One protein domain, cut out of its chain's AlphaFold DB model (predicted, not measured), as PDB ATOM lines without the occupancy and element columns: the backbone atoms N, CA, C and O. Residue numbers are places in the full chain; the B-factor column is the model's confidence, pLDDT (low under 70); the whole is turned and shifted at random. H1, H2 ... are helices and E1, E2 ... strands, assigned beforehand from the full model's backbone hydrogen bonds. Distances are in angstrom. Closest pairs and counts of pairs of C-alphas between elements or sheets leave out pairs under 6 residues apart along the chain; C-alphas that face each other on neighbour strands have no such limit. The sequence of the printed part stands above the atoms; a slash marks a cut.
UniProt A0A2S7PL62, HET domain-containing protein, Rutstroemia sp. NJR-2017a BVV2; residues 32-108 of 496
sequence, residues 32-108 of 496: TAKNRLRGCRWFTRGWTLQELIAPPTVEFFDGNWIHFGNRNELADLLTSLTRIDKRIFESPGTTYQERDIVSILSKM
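AT A GLANCE: This is residues 32 to 108 of the 496 residues of the protein "HET domain-containing protein" of Rutstroemia sp. NJR-2017a BVV2 (UniProt A0A2S7PL62). Three short helices, H1, H2 and H3, follow one another in an arc, and the small strand hairpin E1 and E2 runs along the open side of that arc; H4 lies over one side, near H1 and H2. The last helix, H5, sits at the opposite end of the domain from the hairpin's turn, reached through a long loop, residues 83 to 100. The printed part has 77 residues, with five named helices and two named strands in the order H1, H2, H3, E1, E2, H4, H5; the sheet, in the order E1 - E2, is antiparallel. The class is mostly helix, though under half of the residues are in named elements. The whole is compact, with a radius of gyration of the C-alphas of 12.7 A and spans of 34 by 27 by 19 A.

HOW THE PARTS SIT: E1, residues 59 to 61, and E2, residues 67 to 70, form a hairpin of antiparallel neighbour strands, their directions at 159 degrees. N 60 and O 69 are within hydrogen-bond range at 3.0 A, and so are N 68 and O 60 at 2.8 A. H1, residues 32 to 38, comes nearest to E2 at the C-alphas of Ala 33 and Phe 68, 7.8 A apart. H1 and H4, residues 75 to 82, are close but not clearly touching; their closest C-alphas, of Arg 38 and Leu 81, are 6.4 A apart. They run the same way at a steep tilt of 48 degrees. H2, residues 41 to 44, is close to H4 but not clearly touching it, with the closest C-alphas, of Phe 43 and Thr 82, 6.5 A apart. H2 is also close to H3, residues 48 to 53, but not clearly touching it, with the closest C-alphas, of Trp 42 and Thr 48, 6.5 A apart. H3 and H5, residues 101 to 106, are close but not clearly touching, with the closest C-alphas, of Ile 53 and Ile 101, 7.9 A apart; their lines are about perpendicular, at 85 degrees. H3 and H4 are apart, and so are H4 and H5. In H1, H3, H4 and H5 every O i to N i+4 pair is within hydrogen-bond range; H2 is too short for such a pair.

IN THESE COORDINATES: E1 spans 6.7 A from first to last C-alpha and E2 8.5 A. H4, the longest helix, spans 10.3 A, from C-alpha 75 at (438.103, 414.381, 442.341). H1 begins at C-alpha 32, (449.260, 404.842, 451.873), and spans 9.9 A. H2 spans 5.3 A, H3 8.5 A and H5 8.6 A, the last ending at C-alpha 106, (425.667, 429.904, 440.908).

THE WHOLE: The two C-alphas farthest apart are those of Asn 64 and Lys 107, 38.6 A. The printed part has no cut. The link from H4 to H5 is long, with 18 residues; the other links are tight. The mean pLDDT of the printed part is 82.6, and it is under 70 at residues 32 to 34 and 91 to 98.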
ATOM      1  N   THR A  32     448.377 404.018 451.035       65.69
ATOM      2  CA  THR A  32     449.260 404.842 451.873       65.69
ATOM      3  C   THR A  32     449.217 406.341 451.537       65.69
ATOM      4  O   THR A  32     449.098 407.157 452.450       65.69
ATOM      5  N   ALA A  33     449.290 406.733 450.260       63.84
ATOM      6  CA  ALA A  33     449.202 408.136 449.840       63.84
ATOM      7  C   ALA A  33     447.802 408.721 450.099       63.84
ATOM      8  O   ALA A  33     447.675 409.818 450.650       63.84
ATOM      9  N   LYS A  34     446.744 407.952 449.805       68.12
ATOM     10  CA  LYS A  34     445.355 408.340 450.110       68.12
ATOM     11  C   LYS A  34     445.138 408.538 451.614       68.12
ATOM     12  O   LYS A  34     444.534 409.525 452.027       68.12
ATOM     13  N   ASN A  35     445.686 407.645 452.440       72.81
ATOM     14  CA  ASN A  35     445.630 407.741 453.899       72.81
ATOM     15  C   ASN A  35     446.358 408.974 454.449       72.81
ATOM     16  O   ASN A  35     445.898 409.574 455.415       72.81
ATOM     17  N   ARG A  36     447.456 409.405 453.821       72.81
ATOM     18  CA  ARG A  36     448.158 410.630 454.226       72.81
ATOM     19  C   ARG A  36     447.403 411.900 453.846       72.81
ATOM     20  O   ARG A  36     447.349 412.818 454.658       72.81
ATOM     21  N   LEU A  37     446.764 411.935 452.673       77.38
ATOM     22  CA  LEU A  37     445.880 413.046 452.299       77.38
ATOM     23  C   LEU A  37     444.698 413.180 453.270       77.38
ATOM     24  O   LEU A  37     444.365 414.299 453.653       77.38
ATOM     25  N   ARG A  38     444.136 412.059 453.753       79.06
ATOM     26  CA  ARG A  38     443.100 412.051 454.809       79.06
ATOM     27  C   ARG A  38     443.543 412.743 456.100       79.06
ATOM     28  O   ARG A  38     442.731 413.404 456.734       79.06
ATOM     29  N   GLY A  39     444.816 412.620 456.476       80.62
ATOM     30  CA  GLY A  39     445.381 413.261 457.668       80.62
ATOM     31  C   GLY A  39     445.904 414.685 457.450       80.62
ATOM     32  O   GLY A  39     446.436 415.285 458.385       80.62
ATOM     33  N   CYS A  40     445.812 415.236 456.236       86.25
ATOM     34  CA  CYS A  40     446.424 416.521 455.926       86.25
ATOM     35  C   CYS A  40     445.623 417.690 456.516       86.25
ATOM     36  O   CYS A  40     444.484 417.956 456.129       86.25
ATOM     37  N   ARG A  41     446.273 418.463 457.399       89.25
ATOM     38  CA  ARG A  41     445.703 419.671 458.021       89.25
ATOM     39  C   ARG A  41     445.276 420.729 456.998       89.25
ATOM     40  O   ARG A  41     444.438 421.567 457.309       89.25
ATOM     41  N   TRP A  42     445.818 420.715 455.778       90.06
ATOM     42  CA  TRP A  42     445.436 421.676 454.740       90.06
ATOM     43  C   TRP A  42     443.931 421.629 454.436       90.06
ATOM     44  O   TRP A  42     443.323 422.685 454.290       90.06
ATOM     45  N   PHE A  43     443.290 420.455 454.462       91.56
ATOM     46  CA  PHE A  43     441.847 420.325 454.204       91.56
ATOM     47  C   PHE A  43     440.949 420.868 455.327       91.56
ATOM     48  O   PHE A  43     439.759 421.076 455.101       91.56
ATOM     49  N   THR A  44     441.503 421.137 456.513       92.19
ATOM     50  CA  THR A  44     440.758 421.660 457.668       92.19
ATOM     51  C   THR A  44     441.037 423.133 457.951       92.19
ATOM     52  O   THR A  44     440.483 423.675 458.897       92.19
ATOM     53  N   ARG A  45     441.856 423.835 457.159       94.88
ATOM     54  CA  ARG A  45     442.054 425.292 457.308       94.88
ATOM     55  C   ARG A  45     440.963 426.062 456.555       94.88
ATOM     56  O   ARG A  45     440.520 425.617 455.507       94.88
ATOM     57  N   GLY A  46     440.522 427.217 457.058       94.00
ATOM     58  CA  GLY A  46     439.490 428.039 456.395       94.00
ATOM     59  C   GLY A  46     439.857 428.451 454.962       94.00
ATOM     60  O   GLY A  46     439.234 428.003 454.002       94.00
ATOM     61  N   TRP A  47     440.921 429.247 454.819       93.88
ATOM     62  CA  TRP A  47     441.350 429.867 453.551       93.88
ATOM     63  C   TRP A  47     441.667 428.891 452.418       93.88
ATOM     64  O   TRP A  47     441.417 429.188 451.249       93.88
ATOM     65  N   THR A  48     442.113 427.685 452.760       93.94
ATOM     66  CA  THR A  48     442.465 426.658 451.775       93.94
ATOM     67  C   THR A  48     441.250 426.151 450.991       93.94
ATOM     68  O   THR A  48     441.401 425.457 449.990       93.94
ATOM     69  N   LEU A  49     440.024 426.500 451.409       94.56
ATOM     70  CA  LEU A  49     438.807 426.236 450.643       94.56
ATOM     71  C   LEU A  49     438.850 426.949 449.297       94.56
ATOM     72  O   LEU A  49     438.636 426.329 448.258       94.56
ATOM     73  N   GLN A  50     439.156 428.243 449.321       93.31
ATOM     74  CA  GLN A  50     439.249 429.039 448.105       93.31
ATOM     75  C   GLN A  50     440.482 428.643 447.294       93.31
ATOM     76  O   GLN A  50     440.381 428.519 446.078       93.31
ATOM     77  N   GLU A  51     441.606 428.341 447.955       93.25
ATOM     78  CA  GLU A  51     442.823 427.848 447.290       93.25
ATOM     79  C   GLU A  51     442.589 426.523 446.542       93.25
ATOM     80  O   GLU A  51     443.195 426.287 445.501       93.25
ATOM     81  N   LEU A  52     441.686 425.664 447.027       92.25
ATOM     82  CA  LEU A  52     441.321 424.420 446.344       92.25
ATOM     83  C   LEU A  52     440.388 424.651 445.143       92.25
ATOM     84  O   LEU A  52     440.484 423.958 444.123       92.25
ATOM     85  N   ILE A  53     439.445 425.583 445.284       92.00
ATOM     86  CA  ILE A  53     438.326 425.764 444.351       92.00
ATOM     87  C   ILE A  53     438.678 426.730 443.214       92.00
ATOM     88  O   ILE A  53     438.431 426.414 442.049       92.00
ATOM     89  N   ALA A  54     439.243 427.892 443.546       88.88
ATOM     90  CA  ALA A  54     439.371 429.024 442.632       88.88
ATOM     91  C   ALA A  54     440.416 428.839 441.514       88.88
ATOM     92  O   ALA A  54     440.114 429.218 440.381       88.88
ATOM     93  N   PRO A  55     441.615 428.262 441.751       88.00
ATOM     94  CA  PRO A  55     442.633 428.177 440.706       88.00
ATOM     95  C   PRO A  55     442.210 427.295 439.520       88.00
ATOM     96  O   PRO A  55     441.532 426.277 439.720       88.00
ATOM     97  N   PRO A  56     442.647 427.604 438.286       80.25
ATOM     98  CA  PRO A  56     442.349 426.790 437.105       80.25
ATOM     99  C   PRO A  56     443.012 425.408 437.171       80.25
ATOM    100  O   PRO A  56     442.420 424.420 436.739       80.25
ATOM    101  N   THR A  57     444.185 425.316 437.798       81.94
ATOM    102  CA  THR A  57     444.941 424.079 438.013       81.94
ATOM    103  C   THR A  57     445.394 423.986 439.466       81.94
ATOM    104  O   THR A  57     445.731 424.990 440.091       81.94
ATOM    105  N   VAL A  58     445.365 422.772 440.020       87.19
ATOM    106  CA  VAL A  58     445.891 422.457 441.354       87.19
ATOM    107  C   VAL A  58     446.575 421.100 441.256       87.19
ATOM    108  O   VAL A  58     445.942 420.116 440.863       87.19
ATOM    109  N   GLU A  59     447.854 421.080 441.613       87.44
ATOM    110  CA  GLU A  59     448.727 419.908 441.602       87.44
ATOM    111  C   GLU A  59     449.096 419.545 443.041       87.44
ATOM    112  O   GLU A  59     449.430 420.427 443.837       87.44
ATOM    113  N   PHE A  60     449.041 418.259 443.384       85.69
ATOM    114  CA  PHE A  60     449.342 417.787 444.732       85.69
ATOM    115  C   PHE A  60     450.697 417.084 444.761       85.69
ATOM    116  O   PHE A  60     450.950 416.166 443.982       85.69
ATOM    117  N   PHE A  61     451.550 417.490 445.702       83.50
ATOM    118  CA  PHE A  61     452.889 416.937 445.913       83.50
ATOM    119  C   PHE A  61     453.091 416.551 447.367       83.50
ATOM    120  O   PHE A  61     452.507 417.173 448.247       83.50
ATOM    121  N   ASP A  62     453.926 415.558 447.635       75.88
ATOM    122  CA  ASP A  62     454.313 415.176 448.992       75.88
ATOM    123  C   ASP A  62     455.434 416.064 449.569       75.88
ATOM    124  O   ASP A  62     455.873 417.035 448.957       75.88
ATOM    125  N   GLY A  63     455.930 415.705 450.758       74.62
ATOM    126  CA  GLY A  63     457.068 416.384 451.392       74.62
ATOM    127  C   GLY A  63     458.388 416.373 450.637       74.62
ATOM    128  O   GLY A  63     459.266 417.179 450.923       74.62
ATOM    129  N   ASN A  64     458.531 415.462 449.684       77.88
ATOM    130  CA  ASN A  64     459.715 415.292 448.853       77.88
ATOM    131  C   ASN A  64     459.498 415.796 447.434       77.88
ATOM    132  O   ASN A  64     460.285 415.448 446.553       77.88
ATOM    133  N   TRP A  65     458.425 416.553 447.195       81.12
ATOM    134  CA  TRP A  65     458.060 417.022 445.863       81.12
ATOM    135  C   TRP A  65     457.704 415.904 444.878       81.12
ATOM    136  O   TRP A  65     457.823 416.066 443.664       81.12
ATOM    137  N   ILE A  66     457.221 414.769 445.377       79.31
ATOM    138  CA  ILE A  66     456.697 413.683 444.554       79.31
ATOM    139  C   ILE A  66     455.242 413.975 444.234       79.31
ATOM    140  O   ILE A  66     454.407 414.148 445.121       79.31
ATOM    141  N   HIS A  67     454.955 414.031 442.939       81.75
ATOM    142  CA  HIS A  67     453.631 414.310 442.403       81.75
ATOM    143  C   HIS A  67     452.651 413.158 442.677       81.75
ATOM    144  O   HIS A  67     452.957 411.995 442.415       81.75
ATOM    145  N   PHE A  68     451.472 413.489 443.211       75.88
ATOM    146  CA  PHE A  68     450.388 412.546 443.516       75.88
ATOM    147  C   PHE A  68     449.283 412.511 442.465       75.88
ATOM    148  O   PHE A  68     448.532 411.535 442.399       75.88
ATOM    149  N   GLY A  69     449.140 413.602 441.724       80.00
ATOM    150  CA  GLY A  69     448.041 413.835 440.804       80.00
ATOM    151  C   GLY A  69     447.493 415.250 440.911       80.00
ATOM    152  O   GLY A  69     447.810 416.008 441.836       80.00
ATOM    153  N   ASN A  70     446.637 415.594 439.961       83.50
ATOM    154  CA  ASN A  70     445.921 416.863 439.940       83.50
ATOM    155  C   ASN A  70     444.514 416.741 440.547       83.50
ATOM    156  O   ASN A  70     443.995 415.661 440.836       83.50
ATOM    157  N   ARG A  71     443.854 417.885 440.732       86.19
ATOM    158  CA  ARG A  71     442.486 417.967 441.270       86.19
ATOM    159  C   ARG A  71     441.448 417.128 440.517       86.19
ATOM    160  O   ARG A  71     440.535 416.620 441.161       86.19
ATOM    161  N   ASN A  72     441.571 416.985 439.198       83.56
ATOM    162  CA  ASN A  72     440.614 416.215 438.398       83.56
ATOM    163  C   ASN A  72     440.812 414.710 438.639       83.56
ATOM    164  O   ASN A  72     439.845 413.988 438.869       83.56
ATOM    165  N   GLU A  73     442.065 414.254 438.658       83.25
ATOM    166  CA  GLU A  73     442.444 412.864 438.958       83.25
ATOM    167  C   GLU A  73     442.051 412.450 440.380       83.25
ATOM    168  O   GLU A  73     441.678 411.304 440.625       83.25
ATOM    169  N   LEU A  74     442.099 413.396 441.320       86.62
ATOM    170  CA  LEU A  74     441.763 413.175 442.723       86.62
ATOM    171  C   LEU A  74     440.316 413.551 443.075       86.62
ATOM    172  O   LEU A  74     439.985 413.566 444.258       86.62
ATOM    173  N   ALA A  75     439.441 413.828 442.101       87.88
ATOM    174  CA  ALA A  75     438.103 414.381 442.341       87.88
ATOM    175  C   ALA A  75     437.265 413.571 443.347       87.88
ATOM    176  O   ALA A  75     436.681 414.149 444.267       87.88
ATOM    177  N   ASP A  76     437.230 412.240 443.224       88.25
ATOM    178  CA  ASP A  76     436.492 411.367 444.153       88.25
ATOM    179  C   ASP A  76     437.080 411.405 445.571       88.25
ATOM    180  O   ASP A  76     436.350 411.529 446.559       88.25
ATOM    181  N   LEU A  77     438.412 411.368 445.685       87.44
ATOM    182  CA  LEU A  77     439.096 411.468 446.972       87.44
ATOM    183  C   LEU A  77     438.843 412.839 447.611       87.44
ATOM    184  O   LEU A  77     438.439 412.902 448.768       87.44
ATOM    185  N   LEU A  78     439.015 413.927 446.863       91.19
ATOM    186  CA  LEU A  78     438.792 415.292 447.340       91.19
ATOM    187  C   LEU A  78     437.343 415.508 447.779       91.19
ATOM    188  O   LEU A  78     437.119 416.090 448.839       91.19
ATOM    189  N   THR A  79     436.374 414.980 447.028       92.81
ATOM    190  CA  THR A  79     434.951 414.984 447.407       92.81
ATOM    191  C   THR A  79     434.755 414.278 448.747       92.81
ATOM    192  O   THR A  79     434.143 414.838 449.653       92.81
ATOM    193  N   SER A  80     435.342 413.088 448.925       90.50
ATOM    194  CA  SER A  80     435.237 412.334 450.183       90.50
ATOM    195  C   SER A  80     435.877 413.048 451.383       90.50
ATOM    196  O   SER A  80     435.362 412.962 452.495       90.50
ATOM    197  N   LEU A  81     436.976 413.780 451.163       90.00
ATOM    198  CA  LEU A  81     437.727 414.480 452.209       90.00
ATOM    199  C   LEU A  81     437.075 415.794 452.628       90.00
ATOM    200  O   LEU A  81     437.009 416.122 453.810       90.00
ATOM    201  N   THR A  82     436.639 416.573 451.644       92.44
ATOM    202  CA  THR A  82     436.228 417.969 451.842       92.44
ATOM    203  C   THR A  82     434.719 418.151 451.848       92.44
ATOM    204  O   THR A  82     434.244 419.215 452.233       92.44
ATOM    205  N   ARG A  83     433.972 417.131 451.398       92.25
ATOM    206  CA  ARG A  83     432.531 417.185 451.104       92.25
ATOM    207  C   ARG A  83     432.145 418.230 450.050       92.25
ATOM    208  O   ARG A  83     430.963 418.518 449.876       92.25
ATOM    209  N   ILE A  84     433.125 418.786 449.336       95.19
ATOM    210  CA  ILE A  84     432.889 419.665 448.192       95.19
ATOM    211  C   ILE A  84     432.286 418.832 447.067       95.19
ATOM    212  O   ILE A  84     432.721 417.712 446.810       95.19
ATOM    213  N   ASP A  85     431.280 419.389 446.400       94.06
ATOM    214  CA  ASP A  85     430.579 418.715 445.314       94.06
ATOM    215  C   ASP A  85     431.544 418.352 444.176       94.06
ATOM    216  O   ASP A  85     432.298 419.203 443.702       94.06
ATOM    217  N   LYS A  86     431.494 417.100 443.708       91.88
ATOM    218  CA  LYS A  86     432.407 416.582 442.679       91.88
ATOM    219  C   LYS A  86     432.414 417.433 441.401       91.88
ATOM    220  O   LYS A  86     433.464 417.574 440.775       91.88
ATOM    221  N   ARG A  87     431.291 418.092 441.073       90.88
ATOM    222  CA  ARG A  87     431.164 419.023 439.933       90.88
ATOM    223  C   ARG A  87     432.135 420.212 440.000       90.88
ATOM    224  O   ARG A  87     432.394 420.833 438.980       90.88
ATOM    225  N   ILE A  88     432.665 420.544 441.181       91.88
ATOM    226  CA  ILE A  88     433.702 421.575 441.361       91.88
ATOM    227  C   ILE A  88     435.073 421.090 440.876       91.88
ATOM    228  O   ILE A  88     435.931 421.886 440.480       91.88
ATOM    229  N   PHE A  89     435.310 419.783 440.932       88.00
ATOM    230  CA  PHE A  89     436.577 419.172 440.548       88.00
ATOM    231  C   PHE A  89     436.566 418.718 439.095       88.00
ATOM    232  O   PHE A  89     437.568 418.891 438.416       88.00
ATOM    233  N   GLU A  90     435.445 418.214 438.591       77.38
ATOM    234  CA  GLU A  90     435.335 417.742 437.210       77.38
ATOM    235  C   GLU A  90     435.442 418.897 436.193       77.38
ATOM    236  O   GLU A  90     434.732 419.898 436.281       77.38
ATOM    237  N   SER A  91     436.325 418.753 435.198       66.50
ATOM    238  CA  SER A  91     436.315 419.600 433.997       66.50
ATOM    239  C   SER A  91     435.377 418.986 432.954       66.50
ATOM    240  O   SER A  91     435.585 417.831 432.572       66.50
ATOM    241  N   PRO A  92     434.389 419.728 432.427       54.84
ATOM    242  CA  PRO A  92     433.595 419.266 431.299       54.84
ATOM    243  C   PRO A  92     434.424 419.390 430.009       54.84
ATOM    244  O   PRO A  92     434.302 420.363 429.278       54.84
ATOM    245  N   GLY A  93     435.297 418.417 429.731       50.56
ATOM    246  CA  GLY A  93     435.958 418.284 428.426       50.56
ATOM    247  C   GLY A  93     437.458 417.981 428.467       50.56
ATOM    248  O   GLY A  93     438.175 418.330 429.397       50.56
ATOM    249  N   THR A  94     437.931 417.321 427.408       42.53
ATOM    250  CA  THR A  94     439.311 416.849 427.182       42.53
ATOM    251  C   THR A  94     440.237 417.910 426.575       42.53
ATOM    252  O   THR A  94     441.270 417.590 425.994       42.53
ATOM    253  N   THR A  95     439.886 419.191 426.642       46.22
ATOM    254  CA  THR A  95     440.695 420.281 426.075       46.22
ATOM    255  C   THR A  95     440.644 421.464 427.027       46.22
ATOM    256  O   THR A  95     439.632 421.633 427.695       46.22
ATOM    257  N   TYR A  96     441.728 422.240 427.086       49.09
ATOM    258  CA  TYR A  96     441.998 423.448 427.882       49.09
ATOM    259  C   TYR A  96     440.912 424.556 427.835       49.09
ATOM    260  O   TYR A  96     441.210 425.712 427.550       49.09
ATOM    261  N   GLN A  97     439.645 424.235 428.080       55.53
ATOM    262  CA  GLN A  97     438.585 425.201 428.324       55.53
ATOM    263  C   GLN A  97     438.672 425.624 429.790       55.53
ATOM    264  O   GLN A  97     438.712 424.783 430.693       55.53
ATOM    265  N   GLU A  98     438.759 426.934 430.016       63.38
ATOM    266  CA  GLU A  98     438.755 427.516 431.355       63.38
ATOM    267  C   GLU A  98     437.498 427.074 432.110       63.38
ATOM    268  O   GLU A  98     436.384 427.107 431.583       63.38
ATOM    269  N   ARG A  99     437.669 426.626 433.359       76.94
ATOM    270  CA  ARG A  99     436.535 426.236 434.195       76.94
ATOM    271  C   ARG A  99     435.777 427.486 434.608       76.94
ATOM    272  O   ARG A  99     436.289 428.282 435.394       76.94
ATOM    273  N   ASP A 100     434.538 427.606 434.149       85.00
ATOM    274  CA  ASP A 100     433.617 428.640 434.613       85.00
ATOM    275  C   ASP A 100     433.094 428.291 436.016       85.00
ATOM    276  O   ASP A 100     431.968 427.828 436.217       85.00
ATOM    277  N   ILE A 101     433.969 428.466 437.011       87.75
ATOM    278  CA  ILE A 101     433.669 428.166 438.411       87.75
ATOM    279  C   ILE A 101     432.512 429.019 438.932       87.75
ATOM    280  O   ILE A 101     431.718 428.545 439.740       87.75
ATOM    281  N   VAL A 102     432.359 430.244 438.424       88.75
ATOM    282  CA  VAL A 102     431.281 431.159 438.814       88.75
ATOM    283  C   VAL A 102     429.922 430.593 438.391       88.75
ATOM    284  O   VAL A 102     429.003 430.539 439.211       88.75
ATOM    285  N   SER A 103     429.800 430.083 437.160       89.31
ATOM    286  CA  SER A 103     428.585 429.410 436.667       89.31
ATOM    287  C   SER A 103     428.281 428.091 437.381       89.31
ATOM    288  O   SER A 103     427.119 427.708 437.524       89.31
ATOM    289  N   ILE A 104     429.303 427.377 437.861       91.00
ATOM    290  CA  ILE A 104     429.099 426.169 438.673       91.00
ATOM    291  C   ILE A 104     428.573 426.552 440.066       91.00
ATOM    292  O   ILE A 104     427.572 425.995 440.518       91.00
ATOM    293  N   LEU A 105     429.204 427.529 440.726       93.31
ATOM    294  CA  LEU A 105     428.825 427.996 442.064       93.31
ATOM    295  C   LEU A 105     427.440 428.659 442.105       93.31
ATOM    296  O   LEU A 105     426.776 428.601 443.144       93.31
ATOM    297  N   SER A 106     426.993 429.277 441.006       90.88
ATOM    298  CA  SER A 106     425.667 429.904 440.908       90.88
ATOM    299  C   SER A 106     424.519 428.894 440.820       90.88
ATOM    300  O   SER A 106     423.392 429.221 441.177       90.88
ATOM    301  N   LYS A 107     424.798 427.654 440.397       91.06
ATOM    302  CA  LYS A 107     423.815 426.556 440.319       91.06
ATOM    303  C   LYS A 107     423.704 425.749 441.613       91.06
ATOM    304  O   LYS A 107     422.851 424.871 441.708       91.06
ATOM    305  N   MET A 108     424.584 425.995 442.580       95.12
ATOM    306  CA  MET A 108     424.613 425.283 443.857       95.12
ATOM    307  C   MET A 108     423.919 426.094 444.945       95.12
ATOM    308  O   MET A 108     424.148 427.299 445.070       95.12
TER     309      MET A 108